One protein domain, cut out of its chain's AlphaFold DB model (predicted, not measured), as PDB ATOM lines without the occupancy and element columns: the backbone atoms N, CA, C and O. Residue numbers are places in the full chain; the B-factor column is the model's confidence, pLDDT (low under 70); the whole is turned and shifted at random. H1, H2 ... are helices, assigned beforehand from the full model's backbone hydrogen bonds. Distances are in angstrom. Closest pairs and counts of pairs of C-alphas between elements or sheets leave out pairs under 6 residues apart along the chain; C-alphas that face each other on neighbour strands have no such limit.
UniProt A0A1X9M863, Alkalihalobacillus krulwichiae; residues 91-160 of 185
ATOM      1  N   SER A  91      41.760 -23.199  -6.540       51.78
ATOM      2  CA  SER A  91      42.897 -24.071  -6.847       51.78
ATOM      3  C   SER A  91      44.248 -23.650  -6.243       51.78
ATOM      4  O   SER A  91      45.040 -24.521  -5.894       51.78
ATOM      5  N   LEU A  92      44.541 -22.355  -6.095       59.50
ATOM      6  CA  LEU A  92      45.755 -21.851  -5.440       59.50
ATOM      7  C   LEU A  92      45.670 -22.001  -3.918       59.50
ATOM      8  O   LEU A  92      46.655 -22.419  -3.310       59.50
ATOM      9  N   ARG A  93      44.491 -21.762  -3.320       65.31
ATOM     10  CA  ARG A  93      44.253 -22.046  -1.892       65.31
ATOM     11  C   ARG A  93      44.488 -23.515  -1.569       65.31
ATOM     12  O   ARG A  93      45.116 -23.838  -0.566       65.31
ATOM     13  N   MET A  94      44.042 -24.408  -2.452       71.38
ATOM     14  CA  MET A  94      44.196 -25.854  -2.276       71.38
ATOM     15  C   MET A  94      45.616 -26.372  -2.558       71.38
ATOM     16  O   MET A  94      45.965 -27.454  -2.089       71.38
ATOM     17  N   LYS A  95      46.451 -25.622  -3.287       77.81
ATOM     18  CA  LYS A  95      47.757 -26.084  -3.793       77.81
ATOM     19  C   LYS A  95      48.770 -26.450  -2.703       77.81
ATOM     20  O   LYS A  95      49.577 -27.349  -2.917       77.81
ATOM     21  N   PHE A  96      48.751 -25.748  -1.572       81.81
ATOM     22  CA  PHE A  96      49.753 -25.896  -0.506       81.81
ATOM     23  C   PHE A  96      49.221 -26.644   0.725       81.81
ATOM     24  O   PHE A  96      49.936 -26.830   1.698       81.81
ATOM     25  N   GLY A  97      47.977 -27.128   0.677       86.31
ATOM     26  CA  GLY A  97      47.380 -27.869   1.784       86.31
ATOM     27  C   GLY A  97      46.961 -26.974   2.952       86.31
ATOM     28  O   GLY A  97      46.640 -25.794   2.776       86.31
ATOM     29  N   LYS A  98      46.886 -27.572   4.146       91.38
ATOM     30  CA  LYS A  98      46.406 -26.908   5.360       91.38
ATOM     31  C   LYS A  98      47.393 -27.045   6.514       91.38
ATOM     32  O   LYS A  98      47.880 -28.140   6.779       91.38
ATOM     33  N   TYR A  99      47.557 -25.967   7.272       90.38
ATOM     34  CA  TYR A  99      48.278 -25.930   8.536       90.38
ATOM     35  C   TYR A  99      47.321 -25.534   9.659       90.38
ATOM     36  O   TYR A  99      46.671 -24.490   9.603       90.38
ATOM     37  N   LYS A 100      47.194 -26.402  10.671       90.69
ATOM     38  CA  LYS A 100      46.281 -26.206  11.817       90.69
ATOM     39  C   LYS A 100      44.841 -25.843  11.407       90.69
ATOM     40  O   LYS A 100      44.186 -25.039  12.056       90.69
ATOM     41  N   GLY A 101      44.353 -26.440  10.318       87.56
ATOM     42  CA  GLY A 101      42.993 -26.234   9.802       87.56
ATOM     43  C   GLY A 101      42.834 -25.081   8.803       87.56
ATOM     44  O   GLY A 101      41.823 -25.044   8.101       87.56
ATOM     45  N   TYR A 102      43.837 -24.213   8.660       88.38
ATOM     46  CA  TYR A 102      43.842 -23.079   7.729       88.38
ATOM     47  C   TYR A 102      44.596 -23.421   6.448       88.38
ATOM     48  O   TYR A 102      45.552 -24.191   6.496       88.38
ATOM     49  N   TYR A 103      44.208 -22.855   5.305       86.88
ATOM     50  CA  TYR A 103      44.977 -23.024   4.071       86.88
ATOM     51  C   TYR A 103      46.337 -22.338   4.197       86.88
ATOM     52  O   TYR A 103      46.410 -21.157   4.535       86.88
ATOM     53  N   GLU A 104      47.414 -23.059   3.884       89.69
ATOM     54  CA  GLU A 104      48.771 -22.509   3.996       89.69
ATOM     55  C   GLU A 104      48.984 -21.292   3.090       89.69
ATOM     56  O   GLU A 104      49.738 -20.387   3.434       89.69
ATOM     57  N   TRP A 105      48.280 -21.241   1.955       87.38
ATOM     58  CA  TRP A 105      48.282 -20.085   1.063       87.38
ATOM     59  C   TRP A 105      47.765 -18.814   1.744       87.38
ATOM     60  O   TRP A 105      48.418 -17.776   1.666       87.38
ATOM     61  N   ASP A 106      46.621 -18.894   2.427       83.75
ATOM     62  CA  ASP A 106      46.019 -17.733   3.086       83.75
ATOM     63  C   ASP A 106      46.919 -17.250   4.235       83.75
ATOM     64  O   ASP A 106      47.191 -16.056   4.345       83.75
ATOM     65  N   LEU A 107      47.476 -18.188   5.016       89.44
ATOM     66  CA  LEU A 107      48.455 -17.874   6.059       89.44
ATOM     67  C   LEU A 107      49.707 -17.201   5.483       89.44
ATOM     68  O   LEU A 107      50.211 -16.245   6.061       89.44
ATOM     69  N   ALA A 108      50.218 -17.676   4.346       89.06
ATOM     70  CA  ALA A 108      51.412 -17.118   3.722       89.06
ATOM     71  C   ALA A 108      51.180 -15.714   3.162       89.06
ATOM     72  O   ALA A 108      52.029 -14.845   3.341       89.06
ATOM     73  N   VAL A 109      50.046 -15.482   2.497       83.69
ATOM     74  CA  VAL A 109      49.672 -14.155   1.988       83.69
ATOM     75  C   VAL A 109      49.529 -13.167   3.143       83.69
ATOM     76  O   VAL A 109      50.099 -12.080   3.082       83.69
ATOM     77  N   GLU A 110      48.836 -13.557   4.213       82.56
ATOM     78  CA  GLU A 110      48.609 -12.681   5.362       82.56
ATOM     79  C   GLU A 110      49.892 -12.414   6.159       82.56
ATOM     80  O   GLU A 110      50.130 -11.283   6.576       82.56
ATOM     81  N   TRP A 111      50.790 -13.399   6.252       89.94
ATOM     82  CA  TRP A 111      52.113 -13.236   6.859       89.94
ATOM     83  C   TRP A 111      52.938 -12.103   6.221       89.94
ATOM     84  O   TRP A 111      53.679 -11.412   6.912       89.94
ATOM     85  N   PHE A 112      52.798 -11.861   4.912       81.94
ATOM     86  CA  PHE A 112      53.460 -10.733   4.238       81.94
ATOM     87  C   PHE A 112      52.758  -9.381   4.447       81.94
ATOM     88  O   PHE A 112      53.319  -8.348   4.072       81.94
ATOM     89  N   GLN A 113      51.532  -9.374   4.970       80.00
ATOM     90  CA  GLN A 113      50.671  -8.193   5.071       80.00
ATOM     91  C   GLN A 113      50.512  -7.683   6.510       80.00
ATOM     92  O   GLN A 113      50.145  -6.522   6.689       80.00
ATOM     93  N   THR A 114      50.795  -8.508   7.522       77.00
ATOM     94  CA  THR A 114      50.618  -8.170   8.944       77.00
ATOM     95  C   THR A 114      51.922  -8.275   9.741       77.00
ATOM     96  O   THR A 114      52.905  -8.852   9.284       77.00
ATOM     97  N   SER A 115      51.939  -7.721  10.960       82.56
ATOM     98  CA  SER A 115      53.020  -7.971  11.923       82.56
ATOM     99  C   SER A 115      52.908  -9.375  12.532       82.56
ATOM    100  O   SER A 115      51.840  -9.992  12.488       82.56
ATOM    101  N   ASN A 116      53.998  -9.859  13.139       77.00
ATOM    102  CA  ASN A 116      54.003 -11.134  13.867       77.00
ATOM    103  C   ASN A 116      52.969 -11.147  15.005       77.00
ATOM    104  O   ASN A 116      52.241 -12.126  15.142       77.00
ATOM    105  N   ASP A 117      52.861 -10.058  15.772       83.25
ATOM    106  CA  ASP A 117      51.914  -9.962  16.890       83.25
ATOM    107  C   ASP A 117      50.460 -10.027  16.405       83.25
ATOM    108  O   ASP A 117      49.682 -10.838  16.902       83.25
ATOM    109  N   ALA A 118      50.109  -9.262  15.364       76.94
ATOM    110  CA  ALA A 118      48.761  -9.273  14.791       76.94
ATOM    111  C   ALA A 118      48.403 -10.641  14.185       76.94
ATOM    112  O   ALA A 118      47.267 -11.106  14.289       76.94
ATOM    113  N   PHE A 119      49.383 -11.310  13.575       89.81
ATOM    114  CA  PHE A 119      49.212 -12.668  13.070       89.81
ATOM    115  C   PHE A 119      48.924 -13.648  14.218       89.81
ATOM    116  O   PHE A 119      47.993 -14.453  14.139       89.81
ATOM    117  N   PHE A 120      49.695 -13.564  15.305       88.31
ATOM    118  CA  PHE A 120      49.525 -14.430  16.465       88.31
ATOM    119  C   PHE A 120      48.186 -14.193  17.174       88.31
ATOM    120  O   PHE A 120      47.506 -15.164  17.493       88.31
ATOM    121  N   GLU A 121      47.771 -12.940  17.371       90.44
ATOM    122  CA  GLU A 121      46.463 -12.603  17.953       90.44
ATOM    123  C   GLU A 121      45.304 -13.200  17.147       90.44
ATOM    124  O   GLU A 121      44.344 -13.711  17.725       90.44
ATOM    125  N   LYS A 122      45.404 -13.190  15.811       87.50
ATOM    126  CA  LYS A 122      44.366 -13.727  14.925       87.50
ATOM    127  C   LYS A 122      44.301 -15.255  14.931       87.50
ATOM    128  O   LYS A 122      43.209 -15.821  14.943       87.50
ATOM    129  N   TYR A 123      45.449 -15.928  14.861       88.50
ATOM    130  CA  TYR A 123      45.502 -17.375  14.615       88.50
ATOM    131  C   TYR A 123      45.819 -18.217  15.855       88.50
ATOM    132  O   TYR A 123      45.603 -19.430  15.845       88.50
ATOM    133  N   GLY A 124      46.344 -17.610  16.920       93.75
ATOM    134  CA  GLY A 124      46.831 -18.304  18.116       93.75
ATOM    135  C   GLY A 124      48.127 -19.093  17.889       93.75
ATOM    136  O   GLY A 124      48.473 -19.968  18.686       93.75
ATOM    137  N   PHE A 125      48.833 -18.853  16.780       92.88
ATOM    138  CA  PHE A 125      50.121 -19.471  16.477       92.88
ATOM    139  C   PHE A 125      50.948 -18.638  15.498       92.88
ATOM    140  O   PHE A 125      50.413 -17.867  14.709       92.88
ATOM    141  N   ASN A 126      52.261 -18.879  15.500       88.69
ATOM    142  CA  ASN A 126      53.167 -18.358  14.483       88.69
ATOM    143  C   ASN A 126      53.254 -19.298  13.281       88.69
ATOM    144  O   ASN A 126      53.250 -20.524  13.421       88.69
ATOM    145  N   PHE A 127      53.383 -18.703  12.105       91.44
ATOM    146  CA  PHE A 127      53.578 -19.384  10.835       91.44
ATOM    147  C   PHE A 127      54.688 -18.668  10.072       91.44
ATOM    148  O   PHE A 127      54.771 -17.448  10.118       91.44
ATOM    149  N   VAL A 128      55.551 -19.416   9.387       90.12
ATOM    150  CA  VAL A 128      56.584 -18.843   8.517       90.12
ATOM    151  C   VAL A 128      56.542 -19.613   7.202       90.12
ATOM    152  O   VAL A 128      56.916 -20.793   7.201       90.12
ATOM    153  N   PRO A 129      56.088 -19.001   6.093       89.19
ATOM    154  CA  PRO A 129      56.068 -19.681   4.808       89.19
ATOM    155  C   PRO A 129      57.498 -19.985   4.352       89.19
ATOM    156  O   PRO A 129      58.420 -19.202   4.577       89.19
ATOM    157  N   LYS A 130      57.699 -21.136   3.700       84.25
ATOM    158  CA  LYS A 130      59.018 -21.583   3.223       84.25
ATOM    159  C   LYS A 130      58.964 -22.050   1.775       84.25
ATOM    160  O   LYS A 130      57.913 -22.451   1.273       84.25
ATOM    161  N   GLY A 131      60.122 -22.019   1.115       85.19
ATOM    162  CA  GLY A 131      60.299 -22.512  -0.251       85.19
ATOM    163  C   GLY A 131      59.286 -21.909  -1.225       85.19
ATOM    164  O   GLY A 131      59.040 -20.705  -1.218       85.19
ATOM    165  N   ARG A 132      58.651 -22.768  -2.025       79.75
ATOM    166  CA  ARG A 132      57.724 -22.353  -3.086       79.75
ATOM    167  C   ARG A 132      56.512 -21.565  -2.570       79.75
ATOM    168  O   ARG A 132      56.047 -20.659  -3.251       79.75
ATOM    169  N   LEU A 133      56.019 -21.878  -1.369       82.75
ATOM    170  CA  LEU A 133      54.913 -21.141  -0.753       82.75
ATOM    171  C   LEU A 133      55.316 -19.695  -0.435       82.75
ATOM    172  O   LEU A 133      54.558 -18.771  -0.714       82.75
ATOM    173  N   PHE A 134      56.523 -19.501   0.105       86.44
ATOM    174  CA  PHE A 134      57.072 -18.170   0.372       86.44
ATOM    175  C   PHE A 134      57.218 -17.365  -0.917       86.44
ATOM    176  O   PHE A 134      56.746 -16.236  -0.990       86.44
ATOM    177  N   GLU A 135      57.852 -17.943  -1.938       74.31
ATOM    178  CA  GLU A 135      58.119 -17.259  -3.206       74.31
ATOM    179  C   GLU A 135      56.823 -16.824  -3.899       74.31
ATOM    180  O   GLU A 135      56.685 -15.654  -4.258       74.31
ATOM    181  N   GLU A 136      55.852 -17.733  -4.019       76.75
ATOM    182  CA  GLU A 136      54.593 -17.462  -4.714       76.75
ATOM    183  C   GLU A 136      53.686 -16.493  -3.934       76.75
ATOM    184  O   GLU A 136      53.104 -15.588  -4.538       76.75
ATOM    185  N   ALA A 137      53.585 -16.623  -2.605       80.31
ATOM    186  CA  ALA A 137      52.803 -15.692  -1.786       80.31
ATOM    187  C   ALA A 137      53.441 -14.295  -1.748       80.31
ATOM    188  O   ALA A 137      52.732 -13.290  -1.844       80.31
ATOM    189  N   ARG A 138      54.778 -14.214  -1.701       79.56
ATOM    190  CA  ARG A 138      55.517 -12.954  -1.825       79.56
ATOM    191  C   ARG A 138      55.173 -12.278  -3.145       79.56
ATOM    192  O   ARG A 138      54.714 -11.144  -3.147       79.56
ATOM    193  N   GLU A 139      55.357 -12.968  -4.267       69.44
ATOM    194  CA  GLU A 139      55.045 -12.419  -5.592       69.44
ATOM    195  C   GLU A 139      53.595 -11.930  -5.685       69.44
ATOM    196  O   GLU A 139      53.346 -10.834  -6.193       69.44
ATOM    197  N   TYR A 140      52.650 -12.695  -5.130       74.94
ATOM    198  CA  TYR A 140      51.239 -12.327  -5.078       74.94
ATOM    199  C   TYR A 140      50.992 -11.034  -4.286       74.94
ATOM    200  O   TYR A 140      50.304 -10.134  -4.775       74.94
ATOM    201  N   VAL A 141      51.556 -10.908  -3.082       72.00
ATOM    202  CA  VAL A 141      51.373  -9.720  -2.232       72.00
ATOM    203  C   VAL A 141      52.059  -8.498  -2.828       72.00
ATOM    204  O   VAL A 141      51.460  -7.425  -2.862       72.00
ATOM    205  N   TYR A 142      53.269  -8.644  -3.368       64.19
ATOM    206  CA  TYR A 142      53.965  -7.546  -4.045       64.19
ATOM    207  C   TYR A 142      53.188  -7.039  -5.266       64.19
ATOM    208  O   TYR A 142      53.144  -5.833  -5.517       64.19
ATOM    209  N   TRP A 143      52.551  -7.942  -6.013       54.59
ATOM    210  CA  TRP A 143      51.796  -7.584  -7.205       54.59
ATOM    211  C   TRP A 143      50.428  -6.945  -6.881       54.59
ATOM    212  O   TRP A 143      50.052  -5.945  -7.494       54.59
ATOM    213  N   ASN A 144      49.714  -7.444  -5.867       59.78
ATOM    214  CA  ASN A 144      48.427  -6.875  -5.439       59.78
ATOM    215  C   ASN A 144      48.569  -5.633  -4.537       59.78
ATOM    216  O   ASN A 144      47.702  -4.760  -4.540       59.78
ATOM    217  N   GLY A 145      49.680  -5.509  -3.808       49.12
ATOM    218  CA  GLY A 145      49.938  -4.437  -2.843       49.12
ATOM    219  C   GLY A 145      50.104  -3.043  -3.458       49.12
ATOM    220  O   GLY A 145      49.725  -2.061  -2.828       49.12
ATOM    221  N   ARG A 146      50.572  -2.919  -4.712       41.84
ATOM    222  CA  ARG A 146      50.605  -1.616  -5.417       41.84
ATOM    223  C   ARG A 146      49.234  -1.157  -5.919       41.84
ATOM    224  O   ARG A 146      48.997   0.044  -6.009       41.84
ATOM    225  N   ASN A 147      48.317  -2.084  -6.192       39.75
ATOM    226  CA  ASN A 147      46.960  -1.729  -6.615       39.75
ATOM    227  C   ASN A 147      46.108  -1.227  -5.439       39.75
ATOM    228  O   ASN A 147      45.255  -0.368  -5.642       39.75
ATOM    229  N   ASN A 148      46.395  -1.671  -4.209       37.03
ATOM    230  CA  ASN A 148      45.739  -1.149  -3.008       37.03
ATOM    231  C   ASN A 148      46.286   0.207  -2.552       37.03
ATOM    232  O   ASN A 148      45.532   0.969  -1.968       37.03
ATOM    233  N   ILE A 149      47.536   0.574  -2.864       36.69
ATOM    234  CA  ILE A 149      48.013   1.947  -2.618       36.69
ATOM    235  C   ILE A 149      47.308   2.918  -3.576       36.69
ATOM    236  O   ILE A 149      46.786   3.927  -3.127       36.69
ATOM    237  N   GLN A 150      47.170   2.597  -4.868       32.34
ATOM    238  CA  GLN A 150      46.432   3.460  -5.804       32.34
ATOM    239  C   GLN A 150      44.931   3.560  -5.465       32.34
ATOM    240  O   GLN A 150      44.330   4.618  -5.651       32.34
ATOM    241  N   GLN A 151      44.319   2.483  -4.952       33.00
ATOM    242  CA  GLN A 151      42.929   2.522  -4.488       33.00
ATOM    243  C   GLN A 151      42.772   3.228  -3.137       33.00
ATOM    244  O   GLN A 151      41.839   4.007  -3.003       33.00
ATOM    245  N   ASN A 152      43.697   3.068  -2.189       29.73
ATOM    246  CA  ASN A 152      43.650   3.781  -0.910       29.73
ATOM    247  C   ASN A 152      43.961   5.271  -1.066       29.73
ATOM    248  O   ASN A 152      43.310   6.069  -0.411       29.73
ATOM    249  N   ILE A 153      44.833   5.671  -2.000       33.12
ATOM    250  CA  ILE A 153      45.011   7.086  -2.363       33.12
ATOM    251  C   ILE A 153      43.705   7.637  -2.968       33.12
ATOM    252  O   ILE A 153      43.253   8.711  -2.593       33.12
ATOM    253  N   ASN A 154      43.025   6.884  -3.840       33.03
ATOM    254  CA  ASN A 154      41.735   7.308  -4.402       33.03
ATOM    255  C   ASN A 154      40.563   7.272  -3.394       33.03
ATOM    256  O   ASN A 154      39.539   7.913  -3.637       33.03
ATOM    257  N   ILE A 155      40.686   6.532  -2.286       34.19
ATOM    258  CA  ILE A 155      39.699   6.487  -1.195       34.19
ATOM    259  C   ILE A 155      39.989   7.580  -0.148       34.19
ATOM    260  O   ILE A 155      39.047   8.223   0.307       34.19
ATOM    261  N   GLU A 156      41.254   7.864   0.186       30.72
ATOM    262  CA  GLU A 156      41.649   8.949   1.105       30.72
ATOM    263  C   GLU A 156      41.494  10.350   0.490       30.72
ATOM    264  O   GLU A 156      41.211  11.298   1.217       30.72
ATOM    265  N   ILE A 157      41.540  10.499  -0.843       36.84
ATOM    266  CA  ILE A 157      41.214  11.768  -1.538       36.84
ATOM    267  C   ILE A 157      39.682  12.012  -1.612       36.84
ATOM    268  O   ILE A 157      39.192  12.857  -2.356       36.84
ATOM    269  N   LYS A 158      38.878  11.312  -0.800       37.12
ATOM    270  CA  LYS A 158      37.475  11.675  -0.523       37.12
ATOM    271  C   LYS A 158      37.302  12.474   0.778       37.12
ATOM    272  O   LYS A 158      36.225  12.447   1.364       37.12
ATOM    273  N   GLN A 159      38.326  13.208   1.218       40.69
ATOM    274  CA  GLN A 159      38.154  14.332   2.146       40.69
ATOM    275  C   GLN A 159      38.316  15.644   1.360       40.69
ATOM    276  O   GLN A 159      39.443  15.999   1.017       40.69
ATOM    277  N   PRO A 160      37.223  16.340   1.000       39.94
ATOM    278  CA  PRO A 160      37.254  17.413   0.002       39.94
ATOM    279  C   PRO A 160      37.935  18.725   0.445       39.94
ATOM    280  O   PRO A 160      38.011  19.644  -0.365       39.94
TER     281      PRO A 160
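What this domain is: This is residues 91 to 160 of the 185 residues of a protein of Alkalihalobacillus krulwichiae (UniProt A0A1X9M863). A small compact head, with H2 in its middle between H3 and the first part of the long helix H4, and with H1 packed on H2, gives way to a single helical arm. Residues 146 to 160, of which 146 to 156 belong to H4, stick out from the head and make the length. The printed part has 70 residues with four named helices, H1, H2, H3 and H4 in chain order, and no named strand: all helix. The whole is loose, with a radius of gyration of the C-alphas of 14.4 A, and elongated, spanning 46 by 26 by 18 A.

Where its parts are: Find C-alpha 91 at (42.897, -24.071, -6.847), where H1, residues 91 to 95, begins. Further on come H2, residues 104 to 111, 10.3 A long, and H3, residues 116 to 123, 10.6 A long. H4, residues 131 to 156, runs 36.6 A from C-alpha 131 at (60.299, -22.512, -0.251) to C-alpha 156 at (41.649, 8.949, 1.105), with a kink of 30 degrees near residue 147.

How they stand to each other: Start at H2, which touches H4 at a steep tilt of 49 degrees, the same way; look at their closest C-alphas, Val 109 and Ala 137, 5.1 A apart. H4 touches H2 with residues 133 to 141 alone. H1 touches H2, the closest C-alphas being Arg 93 and Trp 105, 5.4 A apart. H3 is close to H2 but not clearly touching, with C-alphas 111 and 119 the closest at 6.9 A. H3 and H4 are apart. Every O i to N i+4 pair is within hydrogen-bond range in H1, H2 and H3, and 20 of 22 are in H4.

The domain as a whole: The C-alphas of Gly 97 and Pro 160 are the farthest apart, 46.4 A. The printed part has no cut; the link from H2 to H3 is tight, and none is long. Confidence is under 70 at residues 91 to 93, 139 and 142 to 160.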